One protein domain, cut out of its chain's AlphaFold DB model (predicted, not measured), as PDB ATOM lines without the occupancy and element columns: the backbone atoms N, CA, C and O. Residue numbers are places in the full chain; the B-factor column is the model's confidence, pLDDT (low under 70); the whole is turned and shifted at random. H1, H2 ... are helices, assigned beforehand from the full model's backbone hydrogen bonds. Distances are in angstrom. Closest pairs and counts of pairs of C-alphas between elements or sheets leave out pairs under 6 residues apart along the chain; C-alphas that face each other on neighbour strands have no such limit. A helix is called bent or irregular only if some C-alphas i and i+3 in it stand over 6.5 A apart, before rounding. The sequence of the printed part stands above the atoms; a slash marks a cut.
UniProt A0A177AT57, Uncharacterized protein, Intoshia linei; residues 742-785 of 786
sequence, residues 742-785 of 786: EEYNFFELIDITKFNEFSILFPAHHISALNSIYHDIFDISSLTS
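Overview. This is residues 742 to 785 of the 786 residues of an uncharacterized protein of Intoshia linei (UniProt A0A177AT57). Two short helices, H3 and H1, cross nearly at right angles and make the core. H2 stands off at one end of the longest axis, near H1 but apart from H3, and the small H4 is near H3 on a different side from H1. The printed part has 44 residues with four named helices, in the order H1, H2, H3, H4, and no named strand; the class is all helix. The whole is compact, with a radius of gyration of the C-alphas of 10.2 A and spans of 28 by 24 by 14 A.

Along the chain. H3, the longest helix by residues, holds residues 764 to 774 and runs 15.1 A from C-alpha 764 at (306.058, 287.735, 371.150) to C-alpha 774 at (315.128, 284.180, 382.724). H1, residues 742 to 750, measures 15.6 A and begins at C-alpha 742 at (306.264, 296.088, 382.450). H2, residues 752 to 760, measures 14.0 A. H1 and H2 are irregular: C-alphas 743 and 746 are 7.3 A apart, and C-alphas 753 and 756 are 7.2 A apart. H4, residues 780 to 784, measures 6.0 A and ends at C-alpha 784 at (308.853, 279.540, 369.835).

Arrangement. H3 and H1 touch, about perpendicular at 74 degrees; their closest C-alphas, of His 766 and Phe 746, are 4.3 A apart. H3 and H4 are close but not clearly touching, with the C-alphas of Asn 771 and Ile 780 closest at 6.9 A. H1 and H2 are close but not clearly touching, about perpendicular at 85 degrees; their closest C-alphas, of Glu 748 and Lys 754, are 7.6 A apart. H2 is apart from H3 and from H4, and H1 is apart from H4. The O i to N i+4 pair of H4 is within hydrogen-bond range, as are 6 of 7 in H3, 3 of 5 in H2 and 0 of 5 in H1, where 5 of 6 O i to N i+3 pairs are within range.

Size, cuts and confidence. The two C-alphas farthest apart, of Asn 756 and Asp 776, are 28.1 A apart. The three links are tight, and the printed part has no cut. The mean pLDDT of the printed part is 86.1, and no printed residue is under 70.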
ATOM      1  N   GLU A 742     306.396 296.485 383.856       72.62
ATOM      2  CA  GLU A 742     306.264 296.088 382.450       72.62
ATOM      3  C   GLU A 742     307.168 294.903 382.080       72.62
ATOM      4  O   GLU A 742     306.794 294.094 381.229       72.62
ATOM      5  N   GLU A 743     308.301 294.734 382.767       74.81
ATOM      6  CA  GLU A 743     309.202 293.593 382.572       74.81
ATOM      7  C   GLU A 743     308.574 292.286 383.082       74.81
ATOM      8  O   GLU A 743     308.905 291.204 382.608       74.81
ATOM      9  N   TYR A 744     307.585 292.374 383.977       77.06
ATOM     10  CA  TYR A 744     306.815 291.236 384.488       77.06
ATOM     11  C   TYR A 744     305.560 290.921 383.666       77.06
ATOM     12  O   TYR A 744     304.752 290.077 384.065       77.06
ATOM     13  N   ASN A 745     305.376 291.554 382.502       81.00
ATOM     14  CA  ASN A 745     304.239 291.264 381.627       81.00
ATOM     15  C   ASN A 745     304.199 289.784 381.197       81.00
ATOM     16  O   ASN A 745     303.117 289.267 380.927       81.00
ATOM     17  N   PHE A 746     305.333 289.070 381.191       86.19
ATOM     18  CA  PHE A 746     305.373 287.641 380.858       86.19
ATOM     19  C   PHE A 746     304.505 286.759 381.773       86.19
ATOM     20  O   PHE A 746     304.148 285.660 381.365       86.19
ATOM     21  N   PHE A 747     304.099 287.213 382.969       84.19
ATOM     22  CA  PHE A 747     303.131 286.477 383.796       84.19
ATOM     23  C   PHE A 747     301.759 286.320 383.129       84.19
ATOM     24  O   PHE A 747     301.001 285.434 383.509       84.19
ATOM     25  N   GLU A 748     301.429 287.115 382.109       86.44
ATOM     26  CA  GLU A 748     300.222 286.862 381.318       86.44
ATOM     27  C   GLU A 748     300.307 285.527 380.552       86.44
ATOM     28  O   GLU A 748     299.268 284.946 380.263       86.44
ATOM     29  N   LEU A 749     301.510 284.985 380.300       86.44
ATOM     30  CA  LEU A 749     301.704 283.680 379.647       86.44
ATOM     31  C   LEU A 749     301.154 282.503 380.463       86.44
ATOM     32  O   LEU A 749     300.897 281.448 379.893       86.44
ATOM     33  N   ILE A 750     300.971 282.662 381.778       86.38
ATOM     34  CA  ILE A 750     300.377 281.628 382.642       86.38
ATOM     35  C   ILE A 750     298.873 281.840 382.876       86.38
ATOM     36  O   ILE A 750     298.244 281.053 383.585       86.38
ATOM     37  N   ASP A 751     298.278 282.886 382.292       82.50
ATOM     38  CA  ASP A 751     296.841 283.139 382.370       82.50
ATOM     39  C   ASP A 751     296.092 282.295 381.331       82.50
ATOM     40  O   ASP A 751     295.998 282.645 380.154       82.50
ATOM     41  N   ILE A 752     295.516 281.185 381.796       85.44
ATOM     42  CA  ILE A 752     294.764 280.227 380.972       85.44
ATOM     43  C   ILE A 752     293.618 280.918 380.215       85.44
ATOM     44  O   ILE A 752     293.281 280.521 379.101       85.44
ATOM     45  N   THR A 753     293.036 281.987 380.774       85.56
ATOM     46  CA  THR A 753     291.925 282.700 380.122       85.56
ATOM     47  C   THR A 753     292.350 283.416 378.838       85.56
ATOM     48  O   THR A 753     291.508 283.668 377.976       85.56
ATOM     49  N   LYS A 754     293.652 283.676 378.666       87.31
ATOM     50  CA  LYS A 754     294.230 284.308 377.475       87.31
ATOM     51  C   LYS A 754     294.730 283.323 376.426       87.31
ATOM     52  O   LYS A 754     295.152 283.744 375.355       87.31
ATOM     53  N   PHE A 755     294.669 282.014 376.675       89.69
ATOM     54  CA  PHE A 755     295.239 281.028 375.750       89.69
ATOM     55  C   PHE A 755     294.546 281.042 374.384       89.69
ATOM     56  O   PHE A 755     295.215 280.939 373.360       89.69
ATOM     57  N   ASN A 756     293.228 281.264 374.352       90.44
ATOM     58  CA  ASN A 756     292.496 281.425 373.093       90.44
ATOM     59  C   ASN A 756     292.985 282.656 372.311       90.44
ATOM     60  O   ASN A 756     293.165 282.575 371.100       90.44
ATOM     61  N   GLU A 757     293.263 283.770 372.990       92.88
ATOM     62  CA  GLU A 757     293.834 284.972 372.369       92.88
ATOM     63  C   GLU A 757     295.246 284.694 371.833       92.88
ATOM     64  O   GLU A 757     295.537 284.990 370.677       92.88
ATOM     65  N   PHE A 758     296.097 284.047 372.635       90.69
ATOM     66  CA  PHE A 758     297.470 283.706 372.249       90.69
ATOM     67  C   PHE A 758     297.557 282.685 371.114       90.69
ATOM     68  O   PHE A 758     298.525 282.698 370.355       90.69
ATOM     69  N   SER A 759     296.541 281.829 370.966       86.38
ATOM     70  CA  SER A 759     296.436 280.905 369.833       86.38
ATOM     71  C   SER A 759     296.185 281.629 368.505       86.38
ATOM     72  O   SER A 759     296.604 281.148 367.454       86.38
ATOM     73  N   ILE A 760     295.546 282.805 368.556       93.50
ATOM     74  CA  ILE A 760     295.264 283.650 367.391       93.50
ATOM     75  C   ILE A 760     296.444 284.592 367.122       93.50
ATOM     76  O   ILE A 760     296.865 284.748 365.975       93.50
ATOM     77  N   LEU A 761     296.989 285.218 368.170       91.94
ATOM     78  CA  LEU A 761     298.098 286.166 368.086       91.94
ATOM     79  C   LEU A 761     299.227 285.755 369.032       91.94
ATOM     80  O   LEU A 761     299.114 285.879 370.251       91.94
ATOM     81  N   PHE A 762     300.351 285.329 368.457       89.81
ATOM     82  CA  PHE A 762     301.499 284.877 369.236       89.81
ATOM     83  C   PHE A 762     302.029 285.988 370.171       89.81
ATOM     84  O   PHE A 762     302.331 287.092 369.700       89.81
ATOM     85  N   PRO A 763     302.203 285.728 371.482       91.12
ATOM     86  CA  PRO A 763     302.558 286.745 372.471       91.12
ATOM     87  C   PRO A 763     304.067 287.068 372.483       91.12
ATOM     88  O   PRO A 763     304.729 286.971 373.516       91.12
ATOM     89  N   ALA A 764     304.620 287.502 371.344       89.56
ATOM     90  CA  ALA A 764     306.058 287.735 371.150       89.56
ATOM     91  C   ALA A 764     306.678 288.676 372.201       89.56
ATOM     92  O   ALA A 764     307.754 288.403 372.731       89.56
ATOM     93  N   HIS A 765     305.974 289.755 372.554       88.81
ATOM     94  CA  HIS A 765     306.426 290.709 373.569       88.81
ATOM     95  C   HIS A 765     306.562 290.065 374.961       88.81
ATOM     96  O   HIS A 765     307.519 290.328 375.683       88.81
ATOM     97  N   HIS A 766     305.631 289.181 375.332       89.81
ATOM     98  CA  HIS A 766     305.657 288.488 376.620       89.81
ATOM     99  C   HIS A 766     306.793 287.457 376.683       89.81
ATOM    100  O   HIS A 766     307.477 287.366 377.697       89.81
ATOM    101  N   ILE A 767     307.044 286.736 375.585       90.12
ATOM    102  CA  ILE A 767     308.170 285.793 375.464       90.12
ATOM    103  C   ILE A 767     309.515 286.534 375.530       90.12
ATOM    104  O   ILE A 767     310.436 286.087 376.211       90.12
ATOM    105  N   SER A 768     309.629 287.698 374.881       88.81
ATOM    106  CA  SER A 768     310.843 288.520 374.945       88.81
ATOM    107  C   SER A 768     311.132 289.011 376.367       88.81
ATOM    108  O   SER A 768     312.284 288.981 376.791       88.81
ATOM    109  N   ALA A 769     310.098 289.424 377.109       88.44
ATOM    110  CA  ALA A 769     310.229 289.835 378.507       88.44
ATOM    111  C   ALA A 769     310.638 288.663 379.423       88.44
ATOM    112  O   ALA A 769     311.480 288.826 380.308       88.44
ATOM    113  N   LEU A 770     310.101 287.459 379.173       90.31
ATOM    114  CA  LEU A 770     310.531 286.238 379.861       90.31
ATOM    115  C   LEU A 770     312.023 285.970 379.619       90.31
ATOM    116  O   LEU A 770     312.759 285.713 380.570       90.31
ATOM    117  N   ASN A 771     312.472 286.083 378.365       89.62
ATOM    118  CA  ASN A 771     313.866 285.851 377.992       89.62
ATOM    119  C   ASN A 771     314.816 286.839 378.675       89.62
ATOM    120  O   ASN A 771     315.838 286.440 379.221       89.62
ATOM    121  N   SER A 772     314.475 288.131 378.698       88.56
ATOM    122  CA  SER A 772     315.362 289.144 379.283       88.56
ATOM    123  C   SER A 772     315.664 288.909 380.765       88.56
ATOM    124  O   SER A 772     316.745 289.271 381.221       88.56
ATOM    125  N   ILE A 773     314.741 288.286 381.510       86.81
ATOM    126  CA  ILE A 773     314.906 288.025 382.948       86.81
ATOM    127  C   ILE A 773     315.399 286.595 383.214       86.81
ATOM    128  O   ILE A 773     316.217 286.390 384.109       86.81
ATOM    129  N   TYR A 774     314.927 285.608 382.446       89.06
ATOM    130  CA  TYR A 774     315.128 284.180 382.724       89.06
ATOM    131  C   TYR A 774     315.719 283.387 381.543       89.06
ATOM    132  O   TYR A 774     315.414 282.201 381.394       89.06
ATOM    133  N   HIS A 775     316.578 284.009 380.726       88.62
ATOM    134  CA  HIS A 775     317.267 283.348 379.603       88.62
ATOM    135  C   HIS A 775     317.998 282.051 379.991       88.62
ATOM    136  O   HIS A 775     318.025 281.114 379.202       88.62
ATOM    137  N   ASP A 776     318.541 281.965 381.209       87.81
ATOM    138  CA  ASP A 776     319.261 280.777 381.694       87.81
ATOM    139  C   ASP A 776     318.344 279.599 382.071       87.81
ATOM    140  O   ASP A 776     318.817 278.481 382.276       87.81
ATOM    141  N   ILE A 777     317.039 279.843 382.225       89.88
ATOM    142  CA  ILE A 777     316.073 278.847 382.715       89.88
ATOM    143  C   ILE A 777     315.182 278.336 381.583       89.88
ATOM    144  O   ILE A 777     314.861 277.149 381.544       89.88
ATOM    145  N   PHE A 778     314.757 279.221 380.678       85.69
ATOM    146  CA  PHE A 778     313.816 278.882 379.615       85.69
ATOM    147  C   PHE A 778     314.510 278.811 378.259       85.69
ATOM    148  O   PHE A 778     315.043 279.804 377.771       85.69
ATOM    149  N   ASP A 779     314.412 277.656 377.600       86.06
ATOM    150  CA  ASP A 779     314.790 277.530 376.196       86.06
ATOM    151  C   ASP A 779     313.708 278.156 375.301       86.06
ATOM    152  O   ASP A 779     312.711 277.533 374.923       86.06
ATOM    153  N   ILE A 780     313.912 279.429 374.970       84.62
ATOM    154  CA  ILE A 780     313.017 280.207 374.108       84.62
ATOM    155  C   ILE A 780     312.886 279.575 372.720       84.62
ATOM    156  O   ILE A 780     311.826 279.693 372.105       84.62
ATOM    157  N   SER A 781     313.926 278.898 372.218       84.88
ATOM    158  CA  SER A 781     313.874 278.267 370.895       84.88
ATOM    159  C   SER A 781     312.836 277.142 370.862       84.88
ATOM    160  O   SER A 781     312.045 277.069 369.925       84.88
ATOM    161  N   SER A 782     312.727 276.388 371.958       81.88
ATOM    162  CA  SER A 782     311.679 275.385 372.171       81.88
ATOM    163  C   SER A 782     310.290 275.994 372.427       81.88
ATOM    164  O   SER A 782     309.281 275.427 372.022       81.88
ATOM    165  N   LEU A 783     310.198 277.164 373.074       76.12
ATOM    166  CA  LEU A 783     308.916 277.857 373.314       76.12
ATOM    167  C   LEU A 783     308.360 278.578 372.074       76.12
ATOM    168  O   LEU A 783     307.184 278.940 372.045       76.12
ATOM    169  N   THR A 784     309.207 278.832 371.076       78.50
ATOM    170  CA  THR A 784     308.853 279.540 369.835       78.50
ATOM    171  C   THR A 784     308.795 278.620 368.613       78.50
ATOM    172  O   THR A 784     308.327 279.057 367.559       78.50
ATOM    173  N   SER A 785     309.224 277.358 368.734       71.62
ATOM    174  CA  SER A 785     309.097 276.365 367.667       71.62
ATOM    175  C   SER A 785     307.628 275.993 367.462       71.62
ATOM    176  O   SER A 785     306.970 275.536 368.396       71.62
TER     177      SER A 785